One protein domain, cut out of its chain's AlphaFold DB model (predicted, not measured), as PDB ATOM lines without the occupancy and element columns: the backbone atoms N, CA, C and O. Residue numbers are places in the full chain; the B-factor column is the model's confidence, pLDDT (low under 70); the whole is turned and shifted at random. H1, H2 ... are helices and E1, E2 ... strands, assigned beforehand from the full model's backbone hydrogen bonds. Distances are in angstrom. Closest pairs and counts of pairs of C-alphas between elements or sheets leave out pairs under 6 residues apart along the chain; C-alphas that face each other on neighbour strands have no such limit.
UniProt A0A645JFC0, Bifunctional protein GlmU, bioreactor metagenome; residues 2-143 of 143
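This is residues 2 to 143 of the 143 residues of the protein "Bifunctional protein GlmU" of bioreactor metagenome (UniProt A0A645JFC0). Helix H3 runs between two small separate sheets and packs on both: on the parallel pair E1 and E2 along its whole length, and on the antiparallel pair E3 and E4 mainly through E3 and its residues 54 to 61. H2 covers the other side of E1 and E2, and H4 the other side of E3 and E4; H5 crosses H3 on the side of E3 and E4 where H3 lies, H1 makes a corner with H4, H6 runs back about square to H5, and residues 122 to 128 stick out as a loop. The printed part has 142 residues, with six named helices and four named strands in the order H1, E1, H2, E2, H3, E3, H4, E4, H5, H6. The class is mixed, helices and strands, and the whole is compact, with a radius of gyration of the C-alphas of 15.1 A and spans of 45 by 34 by 30 A.

H1, residues 2 to 11, and H4, residues 80 to 88, touch only at their ends, with the C-alphas of Thr 8 and Glu 80 closest at 5.4 A; their steep tilt is 59 degrees, the same way. E1, residues 18 to 21, and E2, residues 38 to 41, are parallel neighbours at 27 degrees, with N 19 and O 38 within hydrogen-bond range at 2.8 A and N 40 and O 19 at 3.0 A. H2, residues 25 to 30, lies between them in the chain, and E1, H2 and E2 form a strand-helix-strand unit, two parallel neighbour strands with a helix between, whose crossover is right-handed. The closest C-alphas of H2 and E2 are those of His 25 and Lys 41, 6.8 A apart. H3, residues 50 to 61, comes closest to E1 at the C-alphas of Ser 53 and Ile 20, 6.3 A apart. The closest C-alphas of H3 and E3, residues 67 to 70, are those of Leu 61 and Ile 68, at 7.8 A. E3 and E4, residues 106 to 109, are antiparallel neighbours at 157 degrees, with N 68 and O 108 at 2.8 A and N 106 and O 70 at 3.0 A, both within hydrogen-bond range. The closest C-alphas of H4 and E4 are those of Leu 86 and Val 107, at 6.7 A. H5, residues 110 to 121, touches residues 55 to 59 of H3, with the C-alphas of Lys 55 and Thr 117 at 5.8 A, at a steep tilt of 46 degrees, opposite ways. H6, residues 134 to 142, only just touches residues 112 to 116 of H5, with 3 pairs of C-alphas within 8 A; the closest are Val 116 and Ile 136 at 6.3 A, and the lines are about perpendicular at 80 degrees. E1 and E3 are apart. In H1 to H6 every O i to N i+4 pair is within hydrogen-bond range.

H1 begins at C-alpha 2, (112.882, 135.893, 195.516), and measures 14.2 A. E1 and E2 measure 9.8 A and 10.2 A, with H2 of 8.7 A between them in the chain. H3 measures 16.9 A from C-alpha 50 at (124.672, 144.424, 189.188). E3 measures 10.0 A, H4 12.3 A and E4 10.3 A. H5 follows E4 directly and measures 17.1 A. H6 measures 11.9 A and ends at C-alpha 142, (123.756, 136.350, 179.145).

The two C-alphas farthest apart, those of Tyr 34 and Gln 128, are 45.3 A apart. The printed part has no cut and ends at residue 143, the chain's last. The links from H4 to E4 and from H5 to H6 are long; in the first, residues 93 to 94 pair with residues 107 to 108 of E4, antiparallel. The mean pLDDT of the printed part is 79.4, and residues 46 to 48 and 111 to 143 of the model are under 70.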
ATOM      1  N   ILE A   2     111.652 136.470 194.945       90.69
ATOM      2  CA  ILE A   2     112.882 135.893 195.516       90.69
ATOM      3  C   ILE A   2     112.695 134.660 196.419       90.69
ATOM      4  O   ILE A   2     113.448 133.702 196.306       90.69
ATOM      5  N   GLN A   3     111.639 134.606 197.239       91.69
ATOM      6  CA  GLN A   3     111.312 133.416 198.045       91.69
ATOM      7  C   GLN A   3     111.143 132.146 197.196       91.69
ATOM      8  O   GLN A   3     111.504 131.054 197.630       91.69
ATOM      9  N   ARG A   4     110.596 132.278 195.980       92.56
ATOM     10  CA  ARG A   4     110.441 131.154 195.053       92.56
ATOM     11  C   ARG A   4     111.793 130.722 194.496       92.56
ATOM     12  O   ARG A   4     112.051 129.529 194.499       92.56
ATOM     13  N   VAL A   5     112.653 131.669 194.119       93.81
ATOM     14  CA  VAL A   5     114.031 131.386 193.674       93.81
ATOM     15  C   VAL A   5     114.795 130.611 194.750       93.81
ATOM     16  O   VAL A   5     115.310 129.531 194.477       93.81
ATOM     17  N   VAL A   6     114.780 131.102 195.994       94.12
ATOM     18  CA  VAL A   6     115.431 130.434 197.135       94.12
ATOM     19  C   VAL A   6     114.879 129.023 197.336       94.12
ATOM     20  O   VAL A   6     115.647 128.075 197.480       94.12
ATOM     21  N   ARG A   7     113.552 128.847 197.293       93.38
ATOM     22  CA  ARG A   7     112.933 127.520 197.418       93.38
ATOM     23  C   ARG A   7     113.362 126.576 196.294       93.38
ATOM     24  O   ARG A   7     113.615 125.409 196.576       93.38
ATOM     25  N   THR A   8     113.432 127.051 195.053       94.88
ATOM     26  CA  THR A   8     113.868 126.230 193.916       94.88
ATOM     27  C   THR A   8     115.334 125.819 194.062       94.88
ATOM     28  O   THR A   8     115.636 124.642 193.901       94.88
ATOM     29  N   LEU A   9     116.226 126.739 194.456       95.00
ATOM     30  CA  LEU A   9     117.633 126.420 194.738       95.00
ATOM     31  C   LEU A   9     117.754 125.334 195.816       95.00
ATOM     32  O   LEU A   9     118.474 124.360 195.636       95.00
ATOM     33  N   ARG A  10     116.990 125.456 196.907       93.12
ATOM     34  CA  ARG A  10     116.971 124.454 197.985       93.12
ATOM     35  C   ARG A  10     116.465 123.091 197.524       93.12
ATOM     36  O   ARG A  10     117.038 122.079 197.898       93.12
ATOM     37  N   LYS A  11     115.410 123.055 196.708       94.56
ATOM     38  CA  LYS A  11     114.900 121.810 196.111       94.56
ATOM     39  C   LYS A  11     115.896 121.160 195.151       94.56
ATOM     40  O   LYS A  11     115.845 119.950 194.983       94.56
ATOM     41  N   ALA A  12     116.759 121.955 194.527       95.19
ATOM     42  CA  ALA A  12     117.860 121.492 193.692       95.19
ATOM     43  C   ALA A  12     119.125 121.150 194.501       95.19
ATOM     44  O   ALA A  12     120.201 121.051 193.920       95.19
ATOM     45  N   ASP A  13     118.999 120.999 195.825       93.00
ATOM     46  CA  ASP A  13     120.067 120.580 196.734       93.00
ATOM     47  C   ASP A  13     121.242 121.574 196.826       93.00
ATOM     48  O   ASP A  13     122.360 121.220 197.189       93.00
ATOM     49  N   VAL A  14     120.988 122.863 196.554       93.38
ATOM     50  CA  VAL A  14     121.978 123.931 196.766       93.38
ATOM     51  C   VAL A  14     122.110 124.238 198.263       93.38
ATOM     52  O   VAL A  14     121.173 124.714 198.918       93.38
ATOM     53  N   GLU A  15     123.303 123.993 198.805       89.75
ATOM     54  CA  GLU A  15     123.616 124.101 200.238       89.75
ATOM     55  C   GLU A  15     123.837 125.545 200.709       89.75
ATOM     56  O   GLU A  15     123.271 125.979 201.717       89.75
ATOM     57  N   ASN A  16     124.625 126.318 199.964       90.56
ATOM     58  CA  ASN A  16     125.010 127.676 200.339       90.56
ATOM     59  C   ASN A  16     124.262 128.689 199.472       90.56
ATOM     60  O   ASN A  16     124.674 128.994 198.355       90.56
ATOM     61  N   VAL A  17     123.148 129.218 199.988       93.38
ATOM     62  CA  VAL A  17     122.358 130.247 199.300       93.38
ATOM     63  C   VAL A  17     122.706 131.620 199.866       93.38
ATOM     64  O   VAL A  17     122.392 131.927 201.018       93.38
ATOM     65  N   VAL A  18     123.332 132.450 199.032       93.94
ATOM     66  CA  VAL A  18     123.655 133.847 199.336       93.94
ATOM     67  C   VAL A  18     122.709 134.746 198.558       93.94
ATOM     68  O   VAL A  18     122.612 134.658 197.336       93.94
ATOM     69  N   VAL A  19     122.009 135.617 199.270       94.12
ATOM     70  CA  VAL A  19     121.092 136.601 198.715       94.12
ATOM     71  C   VAL A  19     121.732 137.975 198.824       94.12
ATOM     72  O   VAL A  19     122.013 138.476 199.912       94.12
ATOM     73  N   ILE A  20     121.956 138.586 197.669       92.94
ATOM     74  CA  ILE A  20     122.610 139.885 197.565       92.94
ATOM     75  C   ILE A  20     121.543 140.907 197.237       92.94
ATOM     76  O   ILE A  20     120.817 140.766 196.254       92.94
ATOM     77  N   THR A  21     121.415 141.918 198.082       90.75
ATOM     78  CA  THR A  21     120.380 142.942 197.936       90.75
ATOM     79  C   THR A  21     120.993 144.328 198.039       90.75
ATOM     80  O   THR A  21     122.141 144.494 198.438       90.75
ATOM     81  N   GLY A  22     120.224 145.343 197.661       87.38
ATOM     82  CA  GLY A  22     120.616 146.741 197.791       87.38
ATOM     83  C   GLY A  22     119.413 147.559 198.221       87.38
ATOM     84  O   GLY A  22     119.156 147.734 199.413       87.38
ATOM     85  N   TYR A  23     118.611 147.983 197.245       82.94
ATOM     86  CA  TYR A  23     117.351 148.666 197.515       82.94
ATOM     87  C   TYR A  23     116.421 147.801 198.378       82.94
ATOM     88  O   TYR A  23     116.184 146.634 198.067       82.94
ATOM     89  N   ARG A  24     115.871 148.390 199.449       84.69
ATOM     90  CA  ARG A  24     114.958 147.730 200.404       84.69
ATOM     91  C   ARG A  24     115.536 146.463 201.056       84.69
ATOM     92  O   ARG A  24     114.786 145.524 201.316       84.69
ATOM     93  N   HIS A  25     116.842 146.458 201.340       87.69
ATOM     94  CA  HIS A  25     117.551 145.369 202.026       87.69
ATOM     95  C   HIS A  25     116.775 144.804 203.227       87.69
ATOM     96  O   HIS A  25     116.429 143.627 203.212       87.69
ATOM     97  N   GLU A  26     116.419 145.657 204.193       89.88
ATOM     98  CA  GLU A  26     115.738 145.271 205.442       89.88
ATOM     99  C   GLU A  26     114.417 144.530 205.186       89.88
ATOM    100  O   GLU A  26     114.148 143.494 205.784       89.88
ATOM    101  N   VAL A  27     113.617 145.006 204.224       90.25
ATOM    102  CA  VAL A  27     112.345 144.362 203.863       90.25
ATOM    103  C   VAL A  27     112.587 142.977 203.261       90.25
ATOM    104  O   VAL A  27     111.828 142.046 203.517       90.25
ATOM    105  N   ILE A  28     113.610 142.823 202.417       89.88
ATOM    106  CA  ILE A  28     113.915 141.532 201.785       89.88
ATOM    107  C   ILE A  28     114.456 140.543 202.820       89.88
ATOM    108  O   ILE A  28     114.050 139.382 202.804       89.88
ATOM    109  N   GLU A  29     115.327 141.006 203.713       91.00
ATOM    110  CA  GLU A  29     115.894 140.217 204.804       91.00
ATOM    111  C   GLU A  29     114.798 139.710 205.749       91.00
ATOM    112  O   GLU A  29     114.701 138.504 205.981       91.00
ATOM    113  N   GLU A  30     113.886 140.581 206.192       89.75
ATOM    114  CA  GLU A  30     112.754 140.199 207.046       89.75
ATOM    115  C   GLU A  30     111.883 139.107 206.396       89.75
ATOM    116  O   GLU A  30     111.532 138.110 207.029       89.75
ATOM    117  N   ASN A  31     111.603 139.233 205.093       88.50
ATOM    118  CA  ASN A  31     110.797 138.268 204.335       88.50
ATOM    119  C   ASN A  31     111.473 136.902 204.119       88.50
ATOM    120  O   ASN A  31     110.820 135.953 203.665       88.50
ATOM    121  N   LEU A  32     112.773 136.795 204.378       89.62
ATOM    122  CA  LEU A  32     113.585 135.607 204.117       89.62
ATOM    123  C   LEU A  32     114.345 135.117 205.358       89.62
ATOM    124  O   LEU A  32     115.082 134.140 205.254       89.62
ATOM    125  N   ASN A  33     114.131 135.727 206.525       82.44
ATOM    126  CA  ASN A  33     114.846 135.416 207.765       82.44
ATOM    127  C   ASN A  33     114.765 133.917 208.141       82.44
ATOM    128  O   ASN A  33     115.727 133.309 208.594       82.44
ATOM    129  N   TYR A  34     113.637 133.268 207.837       82.00
ATOM    130  CA  TYR A  34     113.424 131.836 208.094       82.00
ATOM    131  C   TYR A  34     113.902 130.903 206.970       82.00
ATOM    132  O   TYR A  34     113.747 129.689 207.071       82.00
ATOM    133  N   ALA A  35     114.453 131.437 205.876       85.00
ATOM    134  CA  ALA A  35     114.847 130.653 204.704       85.00
ATOM    135  C   ALA A  35     116.275 130.080 204.795       85.00
ATOM    136  O   ALA A  35     116.713 129.389 203.872       85.00
ATOM    137  N   GLY A  36     117.004 130.371 205.883       85.75
ATOM    138  CA  GLY A  36     118.371 129.890 206.099       85.75
ATOM    139  C   GLY A  36     119.332 130.346 205.002       85.75
ATOM    140  O   GLY A  36     120.149 129.557 204.533       85.75
ATOM    141  N   VAL A  37     119.175 131.578 204.520       92.62
ATOM    142  CA  VAL A  37     120.048 132.184 203.506       92.62
ATOM    143  C   VAL A  37     120.999 133.174 204.165       92.62
ATOM    144  O   VAL A  37     120.694 133.715 205.225       92.62
ATOM    145  N   MET A  38     122.138 133.433 203.529       92.94
ATOM    146  CA  MET A  38     123.024 134.516 203.947       92.94
ATOM    147  C   MET A  38     122.712 135.796 203.184       92.94
ATOM    148  O   MET A  38     122.548 135.751 201.969       92.94
ATOM    149  N   PHE A  39     122.702 136.934 203.874       93.25
ATOM    150  CA  PHE A  39     122.541 138.239 203.245       93.25
ATOM    151  C   PHE A  39     123.871 138.948 203.045       93.25
ATOM    152  O   PHE A  39     124.690 139.030 203.958       93.25
ATOM    153  N   LEU A  40     124.050 139.512 201.852       92.06
ATOM    154  CA  LEU A  40     125.065 140.522 201.574       92.06
ATOM    155  C   LEU A  40     124.365 141.783 201.069       92.06
ATOM    156  O   LEU A  40     123.458 141.712 200.235       92.06
ATOM    157  N   LYS A  41     124.784 142.945 201.568       91.12
ATOM    158  CA  LYS A  41     124.241 144.237 201.151       91.12
ATOM    159  C   LYS A  41     125.209 144.934 200.205       91.12
ATOM    160  O   LYS A  41     126.317 145.293 200.597       91.12
ATOM    161  N   ASN A  42     124.780 145.168 198.971       89.12
ATOM    162  CA  ASN A  42     125.483 146.047 198.049       89.12
ATOM    163  C   ASN A  42     125.112 147.500 198.361       89.12
ATOM    164  O   ASN A  42     124.081 147.984 197.905       89.12
ATOM    165  N   GLU A  43     125.956 148.212 199.109       84.00
ATOM    166  CA  GLU A  43     125.750 149.640 199.412       84.00
ATOM    167  C   GLU A  43     125.835 150.538 198.163       84.00
ATOM    168  O   GLU A  43     125.307 151.648 198.152       84.00
ATOM    169  N   ARG A  44     126.460 150.058 197.078       79.00
ATOM    170  CA  ARG A  44     126.603 150.790 195.810       79.00
ATOM    171  C   ARG A  44     125.477 150.508 194.816       79.00
ATOM    172  O   ARG A  44     125.571 150.939 193.674       79.00
ATOM    173  N   PHE A  45     124.387 149.859 195.233       73.06
ATOM    174  CA  PHE A  45     123.283 149.475 194.338       73.06
ATOM    175  C   PHE A  45     122.697 150.636 193.512       73.06
ATOM    176  O   PHE A  45     122.197 150.419 192.413       73.06
ATOM    177  N   ILE A  46     122.763 151.871 194.026       69.81
ATOM    178  CA  ILE A  46     122.269 153.083 193.348       69.81
ATOM    179  C   ILE A  46     123.079 153.389 192.078       69.81
ATOM    180  O   ILE A  46     122.554 153.985 191.144       69.81
ATOM    181  N   GLN A  47     124.340 152.954 192.020       67.94
ATOM    182  CA  GLN A  47     125.224 153.146 190.866       67.94
ATOM    183  C   GLN A  47     124.874 152.205 189.700       67.94
ATOM    184  O   GLN A  47     125.481 152.304 188.640       67.94
ATOM    185  N   GLY A  48     123.873 151.329 189.871       60.94
ATOM    186  CA  GLY A  48     123.283 150.524 188.800       60.94
ATOM    187  C   GLY A  48     124.085 149.288 188.401       60.94
ATOM    188  O   GLY A  48     123.646 148.549 187.524       60.94
ATOM    189  N   ASP A  49     125.225 149.033 189.042       70.12
ATOM    190  CA  ASP A  49     126.097 147.935 188.650       70.12
ATOM    191  C   ASP A  49     125.737 146.633 189.387       70.12
ATOM    192  O   ASP A  49     126.112 146.390 190.539       70.12
ATOM    193  N   TRP A  50     124.973 145.773 188.712       78.69
ATOM    194  CA  TRP A  50     124.672 144.424 189.188       78.69
ATOM    195  C   TRP A  50     125.928 143.539 189.242       78.69
ATOM    196  O   TRP A  50     125.962 142.588 190.030       78.69
ATOM    197  N   ILE A  51     126.968 143.854 188.461       80.00
ATOM    198  CA  ILE A  51     128.217 143.087 188.402       80.00
ATOM    199  C   ILE A  51     128.920 143.165 189.756       80.00
ATOM    200  O   ILE A  51     129.450 142.163 190.232       80.00
ATOM    201  N   ASP A  52     128.872 144.313 190.433       83.00
ATOM    202  CA  ASP A  52     129.406 144.455 191.792       83.00
ATOM    203  C   ASP A  52     128.693 143.536 192.796       83.00
ATOM    204  O   ASP A  52     129.337 142.960 193.679       83.00
ATOM    205  N   SER A  53     127.384 143.316 192.630       87.44
ATOM    206  CA  SER A  53     126.650 142.328 193.427       87.44
ATOM    207  C   SER A  53     127.165 140.917 193.143       87.44
ATOM    208  O   SER A  53     127.477 140.185 194.078       87.44
ATOM    209  N   VAL A  54     127.330 140.541 191.871       86.56
ATOM    210  CA  VAL A  54     127.859 139.216 191.502       86.56
ATOM    211  C   VAL A  54     129.275 139.016 192.046       86.56
ATOM    212  O   VAL A  54     129.523 138.012 192.711       86.56
ATOM    213  N   LYS A  55     130.183 139.988 191.875       83.94
ATOM    214  CA  LYS A  55     131.551 139.947 192.431       83.94
ATOM    215  C   LYS A  55     131.554 139.712 193.934       83.94
ATOM    216  O   LYS A  55     132.333 138.904 194.431       83.94
ATOM    217  N   MET A  56     130.694 140.419 194.660       88.12
ATOM    218  CA  MET A  56     130.598 140.288 196.108       88.12
ATOM    219  C   MET A  56     130.152 138.879 196.519       88.12
ATOM    220  O   MET A  56     130.710 138.313 197.458       88.12
ATOM    221  N   GLY A  57     129.199 138.293 195.789       89.75
ATOM    222  CA  GLY A  57     128.762 136.911 195.985       89.75
ATOM    223  C   GLY A  57     129.859 135.896 195.699       89.75
ATOM    224  O   GLY A  57     130.129 135.037 196.535       89.75
ATOM    225  N   LEU A  58     130.521 136.025 194.546       86.50
ATOM    226  CA  LEU A  58     131.610 135.133 194.145       86.50
ATOM    227  C   LEU A  58     132.773 135.197 195.130       86.50
ATOM    228  O   LEU A  58     133.228 134.157 195.586       86.50
ATOM    229  N   LYS A  59     133.182 136.398 195.549       85.12
ATOM    230  CA  LYS A  59     134.218 136.582 196.571       85.12
ATOM    231  C   LYS A  59     133.826 135.965 197.912       85.12
ATOM    232  O   LYS A  59     134.682 135.455 198.625       85.12
ATOM    233  N   TRP A  60     132.549 136.032 198.287       87.69
ATOM    234  CA  TRP A  60     132.091 135.403 199.520       87.69
ATOM    235  C   TRP A  60     132.103 133.873 199.424       87.69
ATOM    236  O   TRP A  60     132.423 133.222 200.416       87.69
ATOM    237  N   LEU A  61     131.748 133.311 198.267       87.62
ATOM    238  CA  LEU A  61     131.691 131.868 198.001       87.62
ATOM    239  C   LEU A  61     133.041 131.251 197.609       87.62
ATOM    240  O   LEU A  61     133.128 130.028 197.500       87.62
ATOM    241  N   ASP A  62     134.063 132.073 197.388       79.75
ATOM    242  CA  ASP A  62     135.384 131.629 196.954       79.75
ATOM    243  C   ASP A  62     135.947 130.569 197.909       79.75
ATOM    244  O   ASP A  62     135.818 130.686 199.129       79.75
ATOM    245  N   GLU A  63     136.496 129.498 197.335       80.38
ATOM    246  CA  GLU A  63     137.008 128.307 198.040       80.38
ATOM    247  C   GLU A  63     135.997 127.547 198.935       80.38
ATOM    248  O   GLU A  63     136.365 126.555 199.563       80.38
ATOM    249  N   LYS A  64     134.717 127.950 198.983       84.56
ATOM    250  CA  LYS A  64     133.667 127.281 199.784       84.56
ATOM    251  C   LYS A  64     132.803 126.307 198.989       84.56
ATOM    252  O   LYS A  64     132.079 125.521 199.596       84.56
ATOM    253  N   CYS A  65     132.824 126.395 197.658       86.62
ATOM    254  CA  CYS A  65     131.920 125.655 196.782       86.62
ATOM    255  C   CYS A  65     132.634 125.125 195.532       86.62
ATOM    256  O   CYS A  65     133.390 125.849 194.883       86.62
ATOM    257  N   ASP A  66     132.299 123.899 195.125       87.75
ATOM    258  CA  ASP A  66     132.795 123.300 193.877       87.75
ATOM    259  C   ASP A  66     132.156 123.914 192.627       87.75
ATOM    260  O   ASP A  66     132.777 123.977 191.563       87.75
ATOM    261  N   LYS A  67     130.899 124.350 192.746       89.88
ATOM    262  CA  LYS A  67     130.136 125.041 191.707       89.88
ATOM    263  C   LYS A  67     129.264 126.121 192.328       89.88
ATOM    264  O   LYS A  67     128.800 125.989 193.459       89.88
ATOM    265  N   ILE A  68     129.023 127.182 191.573       92.00
ATOM    266  CA  ILE A  68     128.215 128.326 191.981       92.00
ATOM    267  C   ILE A  68     127.119 128.538 190.947       92.00
ATOM    268  O   ILE A  68     127.406 128.652 189.760       92.00
ATOM    269  N   VAL A  69     125.873 128.620 191.407       92.31
ATOM    270  CA  VAL A  69     124.714 128.972 190.581       92.31
ATOM    271  C   VAL A  69     124.405 130.453 190.781       92.31
ATOM    272  O   VAL A  69     124.200 130.896 191.910       92.31
ATOM    273  N   VAL A  70     124.348 131.210 189.691       91.75
ATOM    274  CA  VAL A  70     124.010 132.634 189.675       91.75
ATOM    275  C   VAL A  70     122.658 132.812 188.991       91.75
ATOM    276  O   VAL A  70     122.449 132.374 187.857       91.75
ATOM    277  N   ILE A  71     121.725 133.451 189.695       91.44
ATOM    278  CA  ILE A  71     120.370 133.717 189.213       91.44
ATOM    279  C   ILE A  71     119.857 135.063 189.746       91.44
ATOM    280  O   ILE A  71     120.018 135.341 190.938       91.44
ATOM    281  N   PRO A  72     119.212 135.897 188.910       89.94
ATOM    282  CA  PRO A  72     118.511 137.083 189.382       89.94
ATOM    283  C   PRO A  72     117.362 136.722 190.338       89.94
ATOM    284  O   PRO A  72     116.585 135.794 190.101       89.94
ATOM    285  N   GLY A  73     117.219 137.477 191.430       88.75
ATOM    286  CA  GLY A  73     116.199 137.216 192.460       88.75
ATOM    287  C   GLY A  73     114.746 137.415 191.996       88.75
ATOM    288  O   GLY A  73     113.803 137.043 192.703       88.75
ATOM    289  N   ASP A  74     114.549 137.994 190.817       86.94
ATOM    290  CA  ASP A  74     113.278 138.276 190.155       86.94
ATOM    291  C   ASP A  74     112.994 137.359 188.950       86.94
ATOM    292  O   ASP A  74     111.973 137.536 188.290       86.94
ATOM    293  N   VAL A  75     113.794 136.307 188.723       85.50
ATOM    294  CA  VAL A  75     113.559 135.295 187.670       85.50
ATOM    295  C   VAL A  75     113.189 133.934 188.297       85.50
ATOM    296  O   VAL A  75     114.016 133.034 188.411       85.50
ATOM    297  N   PRO A  76     111.931 133.722 188.739       84.88
ATOM    298  CA  PRO A  76     111.525 132.531 189.496       84.88
ATOM    299  C   PRO A  76     111.070 131.344 188.626       84.88
ATOM    300  O   PRO A  76     110.457 130.409 189.153       84.88
ATOM    301  N   MET A  77     111.260 131.419 187.305       86.31
ATOM    302  CA  MET A  77     110.692 130.460 186.346       86.31
ATOM    303  C   MET A  77     111.567 129.227 186.101       86.31
ATOM    304  O   MET A  77     111.081 128.276 185.498       86.31
ATOM    305  N   VAL A  78     112.806 129.205 186.600       87.81
ATOM    306  CA  VAL A  78     113.643 128.001 186.547       87.81
ATOM    307  C   VAL A  78     113.062 126.894 187.440       87.81
ATOM    308  O   VAL A  78     112.514 127.170 188.513       87.81
ATOM    309  N   THR A  79     113.178 125.643 186.995       92.06
ATOM    310  CA  THR A  79     112.813 124.445 187.762       92.06
ATOM    311  C   THR A  79     114.017 123.876 188.510       92.06
ATOM    312  O   THR A  79     115.170 124.101 188.141       92.06
ATOM    313  N   GLU A  80     113.755 123.108 189.564       95.06
ATOM    314  CA  GLU A  80     114.793 122.369 190.284       95.06
ATOM    315  C   GLU A  80     115.576 121.413 189.369       95.06
ATOM    316  O   GLU A  80     116.796 121.323 189.485       95.06
ATOM    317  N   ASP A  81     114.905 120.767 188.412       95.25
ATOM    318  CA  ASP A  81     115.538 119.817 187.493       95.25
ATOM    319  C   ASP A  81     116.508 120.507 186.530       95.25
ATOM    320  O   ASP A  81     117.630 120.037 186.370       95.25
ATOM    321  N   THR A  82     116.154 121.679 185.986       93.31
ATOM    322  CA  THR A  82     117.082 122.467 185.156       93.31
ATOM    323  C   THR A  82     118.334 122.861 185.941       93.31
ATOM    324  O   THR A  82     119.442 122.794 185.412       93.31
ATOM    325  N   ILE A  83     118.197 123.237 187.217       94.75
ATOM    326  CA  ILE A  83     119.355 123.569 188.061       94.75
ATOM    327  C   ILE A  83     120.241 122.335 188.265       94.75
ATOM    328  O   ILE A  83     121.458 122.434 188.113       94.75
ATOM    329  N   ARG A  84     119.648 121.174 188.576       95.38
ATOM    330  CA  ARG A  84     120.396 119.918 188.747       95.38
ATOM    331  C   ARG A  84     121.113 119.500 187.467       95.38
ATOM    332  O   ARG A  84     122.276 119.116 187.531       95.38
ATOM    333  N   GLU A  85     120.455 119.602 186.316       94.31
ATOM    334  CA  GLU A  85     121.048 119.280 185.016       94.31
ATOM    335  C   GLU A  85     122.268 120.154 184.719       94.31
ATOM    336  O   GLU A  85     123.310 119.626 184.325       94.31
ATOM    337  N   LEU A  86     122.169 121.465 184.965       92.69
ATOM    338  CA  LEU A  86     123.281 122.404 184.801       92.69
ATOM    339  C   LEU A  86     124.417 122.117 185.792       92.69
ATOM    340  O   LEU A  86     125.583 122.082 185.405       92.69
ATOM    341  N   LEU A  87     124.091 121.845 187.058       91.75
ATOM    342  CA  LEU A  87     125.074 121.457 188.075       91.75
ATOM    343  C   LEU A  87     125.750 120.117 187.769       91.75
ATOM    344  O   LEU A  87     126.896 119.921 188.172       91.75
ATOM    345  N   ALA A  88     125.100 119.208 187.045       91.94
ATOM    346  CA  ALA A  88     125.677 117.931 186.636       91.94
ATOM    347  C   ALA A  88     126.634 118.058 185.436       91.94
ATOM    348  O   ALA A  88     127.525 117.222 185.284       91.94
ATOM    349  N   GLN A  89     126.503 119.103 184.607       89.38
ATOM    350  CA  GLN A  89     127.369 119.291 183.441       89.38
ATOM    351  C   GLN A  89     128.839 119.465 183.841       89.38
ATOM    352  O   GLN A  89     129.176 120.181 184.790       89.38
ATOM    353  N   ALA A  90     129.737 118.832 183.089       80.44
ATOM    354  CA  ALA A  90     131.167 119.085 183.199       80.44
ATOM    355  C   ALA A  90     131.504 120.425 182.529       80.44
ATOM    356  O   ALA A  90     131.090 120.682 181.403       80.44
ATOM    357  N   GLY A  91     132.273 121.274 183.207       77.38
ATOM    358  CA  GLY A  91     132.681 122.565 182.659       77.38
ATOM    359  C   GLY A  91     132.881 123.628 183.729       77.38
ATOM    360  O   GLY A  91     132.458 123.475 184.875       77.38
ATOM    361  N   GLY A  92     133.558 124.708 183.343       80.88
ATOM    362  CA  GLY A  92     133.748 125.883 184.195       80.88
ATOM    363  C   GLY A  92     132.633 126.924 184.075       80.88
ATOM    364  O   GLY A  92     132.553 127.795 184.933       80.88
ATOM    365  N   PHE A  93     131.801 126.844 183.031       85.50
ATOM    366  CA  PHE A  93     130.745 127.807 182.720       85.50
ATOM    367  C   PHE A  93     129.634 127.116 181.917       85.50
ATOM    368  O   PHE A  93     129.908 126.597 180.835       85.50
ATOM    369  N   THR A  94     128.405 127.081 182.432       88.94
ATOM    370  CA  THR A  94     127.250 126.464 181.751       88.94
ATOM    371  C   THR A  94     125.972 127.252 182.004       88.94
ATOM    372  O   THR A  94     125.787 127.792 183.091       88.94
ATOM    373  N   TYR A  95     125.070 127.286 181.027       89.75
ATOM    374  CA  TYR A  95     123.813 128.031 181.084       89.75
ATOM    375  C   TYR A  95     122.751 127.349 180.209       89.75
ATOM    376  O   TYR A  95     123.105 126.648 179.255       89.75
ATOM    377  N   PRO A  96     121.454 127.518 180.512       89.94
ATOM    378  CA  PRO A  96     120.384 127.009 179.674       89.94
ATOM    379  C   PRO A  96     120.194 127.893 178.442       89.94
ATOM    380  O   PRO A  96     120.472 129.093 178.462       89.94
ATOM    381  N   THR A  97     119.642 127.304 177.384       88.75
ATOM    382  CA  THR A  97     119.161 128.042 176.216       88.75
ATOM    383  C   THR A  97     117.683 127.754 175.983       88.75
ATOM    384  O   THR A  97     117.203 126.641 176.206       88.75
ATOM    385  N   PHE A  98     116.941 128.759 175.530       82.88
ATOM    386  CA  PHE A  98     115.552 128.630 175.114       82.88
ATOM    387  C   PHE A  98     115.391 129.271 173.739       82.88
ATOM    388  O   PHE A  98     115.676 130.447 173.561       82.88
ATOM    389  N   GLN A  99     114.970 128.482 172.747       89.62
ATOM    390  CA  GLN A  99     114.875 128.922 171.344       89.62
ATOM    391  C   GLN A  99     116.195 129.469 170.762       89.62
ATOM    392  O   GLN A  99     116.183 130.312 169.875       89.62
ATOM    393  N   GLY A 100     117.337 128.960 171.235       85.38
ATOM    394  CA  GLY A 100     118.666 129.409 170.807       85.38
ATOM    395  C   GLY A 100     119.196 130.621 171.577       85.38
ATOM    396  O   GLY A 100     120.389 130.894 171.495       85.38
ATOM    397  N   GLU A 101     118.356 131.274 172.379       81.44
ATOM    398  CA  GLU A 101     118.759 132.386 173.234       81.44
ATOM    399  C   GLU A 101     119.271 131.865 174.579       81.44
ATOM    400  O   GLU A 101     118.644 130.979 175.172       81.44
ATOM    401  N   PRO A 102     120.405 132.371 175.083       84.75
ATOM    402  CA  PRO A 102     120.896 131.988 176.393       84.75
ATOM    403  C   PRO A 102     120.036 132.586 177.512       84.75
ATOM    404  O   PRO A 102     119.347 133.589 177.332       84.75
ATOM    405  N   GLY A 103     120.088 131.983 178.698       84.88
ATOM    406  CA  GLY A 103     119.348 132.490 179.844       84.88
ATOM    407  C   GLY A 103     119.904 132.047 181.188       84.88
ATOM    408  O   GLY A 103     121.024 131.558 181.307       84.88
ATOM    409  N   TYR A 104     119.078 132.224 182.215       87.06
ATOM    410  CA  TYR A 104     119.408 131.904 183.598       87.06
ATOM    411  C   TYR A 104     118.831 130.556 184.033       87.06
ATOM    412  O   TYR A 104     117.757 130.166 183.565       87.06
ATOM    413  N   PRO A 105     119.470 129.884 185.005       91.81
ATOM    414  CA  PRO A 105     120.646 130.315 185.766       91.81
ATOM    415  C   PRO A 105     121.966 130.025 185.051       91.81
ATOM    416  O   PRO A 105     122.066 129.087 184.271       91.81
ATOM    417  N   VAL A 106     123.002 130.787 185.392       90.44
ATOM    418  CA  VAL A 106     124.376 130.484 184.975       90.44
ATOM    419  C   VAL A 106     125.062 129.689 186.081       90.44
ATOM    420  O   VAL A 106     124.893 129.986 187.261       90.44
ATOM    421  N   VAL A 107     125.849 128.683 185.714       90.81
ATOM    422  CA  VAL A 107     126.646 127.875 186.637       90.81
ATOM    423  C   VAL A 107     128.123 128.065 186.338       90.81
ATOM    424  O   VAL A 107     128.563 127.938 185.197       90.81
ATOM    425  N   LEU A 108     128.887 128.344 187.387       88.31
ATOM    426  CA  LEU A 108     130.330 128.527 187.370       88.31
ATOM    427  C   LEU A 108     130.988 127.387 188.142       88.31
ATOM    428  O   LEU A 108     130.556 127.062 189.244       88.31
ATOM    429  N   GLY A 109     132.059 126.803 187.612       85.88
ATOM    430  CA  GLY A 109     132.933 125.936 188.407       85.88
ATOM    431  C   GLY A 109     133.733 126.757 189.423       85.88
ATOM    432  O   GLY A 109     134.081 127.900 189.135       85.88
ATOM    433  N   GLY A 110     134.076 126.191 190.581       74.50
ATOM    434  CA  GLY A 110     134.763 126.895 191.674       74.50
ATOM    435  C   GLY A 110     136.047 127.597 191.220       74.50
ATOM    436  O   GLY A 110     136.210 128.793 191.432       74.50
ATOM    437  N   GLN A 111     136.899 126.913 190.445       69.38
ATOM    438  CA  GLN A 111     138.103 127.529 189.865       69.38
ATOM    439  C   GLN A 111     137.801 128.637 188.838       69.38
ATOM    440  O   GLN A 111     138.600 129.558 188.666       69.38
ATOM    441  N   ALA A 112     136.682 128.545 188.113       66.88
ATOM    442  CA  ALA A 112     136.270 129.577 187.164       66.88
ATOM    443  C   ALA A 112     135.725 130.810 187.900       66.88
ATOM    444  O   ALA A 112     136.039 131.933 187.513       66.88
ATOM    445  N   ALA A 113     134.999 130.615 189.001       68.06
ATOM    446  CA  ALA A 113     134.499 131.689 189.851       68.06
ATOM    447  C   ALA A 113     135.627 132.538 190.465       68.06
ATOM    448  O   ALA A 113     135.565 133.772 190.405       68.06
ATOM    449  N   SER A 114     136.697 131.911 190.969       67.00
ATOM    450  CA  SER A 114     137.868 132.639 191.484       67.00
ATOM    451  C   SER A 114     138.530 133.485 190.385       67.00
ATOM    452  O   SER A 114     138.926 134.629 190.608       67.00
ATOM    453  N   ARG A 115     138.596 132.967 189.148       64.75
ATOM    454  CA  ARG A 115     139.144 133.702 187.991       64.75
ATOM    455  C   ARG A 115     138.273 134.885 187.584       64.75
ATOM    456  O   ARG A 115     138.815 135.951 187.303       64.75
ATOM    457  N   VAL A 116     136.949 134.713 187.584       66.31
ATOM    458  CA  VAL A 116     135.993 135.796 187.312       66.31
ATOM    459  C   VAL A 116     136.198 136.928 188.324       66.31
ATOM    460  O   VAL A 116     136.351 138.082 187.939       66.31
ATOM    461  N   THR A 117     136.330 136.603 189.609       59.50
ATOM    462  CA  THR A 117     136.571 137.600 190.669       59.50
ATOM    463  C   THR A 117     137.866 138.397 190.450       59.50
ATOM    464  O   THR A 117     137.878 139.617 190.631       59.50
ATOM    465  N   ASN A 118     138.939 137.737 190.002       53.91
ATOM    466  CA  ASN A 118     140.230 138.383 189.745       53.91
ATOM    467  C   ASN A 118     140.197 139.327 188.539       53.91
ATOM    468  O   ASN A 118     140.720 140.434 188.626       53.91
ATOM    469  N   VAL A 119     139.551 138.929 187.441       52.41
ATOM    470  CA  VAL A 119     139.523 139.743 186.215       52.41
ATOM    471  C   VAL A 119     138.621 140.968 186.373       52.41
ATOM    472  O   VAL A 119     139.020 142.063 185.981       52.41
ATOM    473  N   ILE A 120     137.462 140.843 187.035       49.97
ATOM    474  CA  ILE A 120     136.590 142.012 187.243       49.97
ATOM    475  C   ILE A 120     137.113 142.951 188.354       49.97
ATOM    476  O   ILE A 120     136.616 144.065 188.523       49.97
ATOM    477  N   SER A 121     138.140 142.534 189.105       44.03
ATOM    478  CA  SER A 121     138.885 143.419 190.014       44.03
ATOM    479  C   SER A 121     139.982 144.219 189.293       44.03
ATOM    480  O   SER A 121     140.397 145.262 189.794       44.03
ATOM    481  N   THR A 122     140.433 143.770 188.116       39.22
ATOM    482  CA  THR A 122     141.506 144.402 187.317       39.22
ATOM    483  C   THR A 122     141.026 145.375 186.236       39.22
ATOM    484  O   THR A 122     141.842 145.943 185.515       39.22
ATOM    485  N   GLU A 123     139.730 145.681 186.167       44.28
ATOM    486  CA  GLU A 123     139.172 146.716 185.273       44.28
ATOM    487  C   GLU A 123     139.540 148.164 185.704       44.28
ATOM    488  O   GLU A 123     138.948 149.131 185.235       44.28
ATOM    489  N   GLN A 124     140.559 148.332 186.561       41.34
ATOM    490  CA  GLN A 124     141.401 149.532 186.647       41.34
ATOM    491  C   GLN A 124     142.891 149.150 186.728       41.34
ATOM    492  O   GLN A 124     143.527 149.297 187.768       41.34
ATOM    493  N   GLY A 125     143.469 148.656 185.628       33.06
ATOM    494  CA  GLY A 125     144.928 148.566 185.489       33.06
ATOM    495  C   GLY A 125     145.440 147.399 184.647       33.06
ATOM    496  O   GLY A 125     145.527 146.276 185.122       33.06
ATOM    497  N   SER A 126     145.822 147.716 183.408       33.81
ATOM    498  CA  SER A 126     146.847 147.080 182.554       33.81
ATOM    499  C   SER A 126     147.293 145.621 182.822       33.81
ATOM    500  O   SER A 126     148.080 145.355 183.723       33.81
ATOM    501  N   THR A 127     146.896 144.764 181.874       48.47
ATOM    502  CA  THR A 127     147.632 143.705 181.139       48.47
ATOM    503  C   THR A 127     148.335 142.523 181.841       48.47
ATOM    504  O   THR A 127     149.221 142.674 182.671       48.47
ATOM    505  N   GLN A 128     148.080 141.350 181.232       40.75
ATOM    506  CA  GLN A 128     148.903 140.129 181.135       40.75
ATOM    507  C   GLN A 128     148.820 139.089 182.266       40.75
ATOM    508  O   GLN A 128     149.729 138.891 183.064       40.75
ATOM    509  N   GLY A 129     147.761 138.284 182.184       30.95
ATOM    510  CA  GLY A 129     147.770 136.862 182.520       30.95
ATOM    511  C   GLY A 129     146.957 136.128 181.454       30.95
ATOM    512  O   GLY A 129     145.951 136.657 180.990       30.95
ATOM    513  N   SER A 130     147.408 134.964 180.993       32.44
ATOM    514  CA  SER A 130     146.743 134.160 179.961       32.44
ATOM    515  C   SER A 130     145.388 133.638 180.458       32.44
ATOM    516  O   SER A 130     145.268 132.561 181.041       32.44
ATOM    517  N   ILE A 131     144.360 134.454 180.238       43.56
ATOM    518  CA  ILE A 131     142.945 134.171 180.459       43.56
ATOM    519  C   ILE A 131     142.413 133.499 179.187       43.56
ATOM    520  O   ILE A 131     142.740 133.930 178.086       43.56
ATOM    521  N   GLN A 132     141.581 132.465 179.325       37.97
ATOM    522  CA  GLN A 132     140.612 132.145 178.273       37.97
ATOM    523  C   GLN A 132     139.480 133.181 178.433       37.97
ATOM    524  O   GLN A 132     138.771 133.093 179.439       37.97
ATOM    525  N   PRO A 133     139.346 134.188 177.543       44.03
ATOM    526  CA  PRO A 133     138.511 135.399 177.716       44.03
ATOM    527  C   PRO A 133     137.012 135.150 177.939       44.03
ATOM    528  O   PRO A 133     136.269 136.049 178.322       44.03
ATOM    529  N   ASN A 134     136.569 133.917 177.725       53.41
ATOM    530  CA  ASN A 134     135.175 133.609 177.473       53.41
ATOM    531  C   ASN A 134     134.272 133.730 178.708       53.41
ATOM    532  O   ASN A 134     133.182 134.244 178.572       53.41
ATOM    533  N   ALA A 135     134.676 133.359 179.929       54.16
ATOM    534  CA  ALA A 135     133.698 133.231 181.028       54.16
ATOM    535  C   ALA A 135     133.046 134.557 181.489       54.16
ATOM    536  O   ALA A 135     131.892 134.545 181.906       54.16
ATOM    537  N   ILE A 136     133.762 135.688 181.436       54.59
ATOM    538  CA  ILE A 136     133.199 137.005 181.794       54.59
ATOM    539  C   ILE A 136     132.416 137.587 180.636       54.59
ATOM    540  O   ILE A 136     131.311 138.069 180.849       54.59
ATOM    541  N   GLU A 137     132.963 137.525 179.421       57.44
ATOM    542  CA  GLU A 137     132.226 137.944 178.233       57.44
ATOM    543  C   GLU A 137     130.951 137.121 178.062       57.44
ATOM    544  O   GLU A 137     129.927 137.664 177.685       57.44
ATOM    545  N   ASP A 138     130.986 135.830 178.373       61.00
ATOM    546  CA  ASP A 138     129.830 134.948 178.310       61.00
ATOM    547  C   ASP A 138     128.863 135.238 179.458       61.00
ATOM    548  O   ASP A 138     127.662 135.203 179.235       61.00
ATOM    549  N   LEU A 139     129.330 135.626 180.653       61.78
ATOM    550  CA  LEU A 139     128.437 136.161 181.687       61.78
ATOM    551  C   LEU A 139     127.758 137.452 181.192       61.78
ATOM    552  O   LEU A 139     126.543 137.558 181.253       61.78
ATOM    553  N   LEU A 140     128.517 138.394 180.625       62.28
ATOM    554  CA  LEU A 140     128.009 139.660 180.076       62.28
ATOM    555  C   LEU A 140     127.123 139.486 178.831       62.28
ATOM    556  O   LEU A 140     126.313 140.353 178.541       62.28
ATOM    557  N   LYS A 141     127.268 138.398 178.065       58.06
ATOM    558  CA  LYS A 141     126.383 138.079 176.927       58.06
ATOM    559  C   LYS A 141     125.032 137.529 177.379       58.06
ATOM    560  O   LYS A 141     124.080 137.574 176.607       58.06
ATOM    561  N   ILE A 142     124.967 136.957 178.580       56.03
ATOM    562  CA  ILE A 142     123.756 136.350 179.145       56.03
ATOM    563  C   ILE A 142     123.011 137.339 180.052       56.03
ATOM    564  O   ILE A 142     121.804 137.189 180.253       56.03
ATOM    565  N   MET A 143     123.722 138.330 180.604       59.69
ATOM    566  CA  MET A 143     123.223 139.283 181.599       59.69
ATOM    567  C   MET A 143     123.021 140.691 181.049       59.69
ATOM    568  O   MET A 143     121.967 141.276 181.387       59.69
TER     569      MET A 143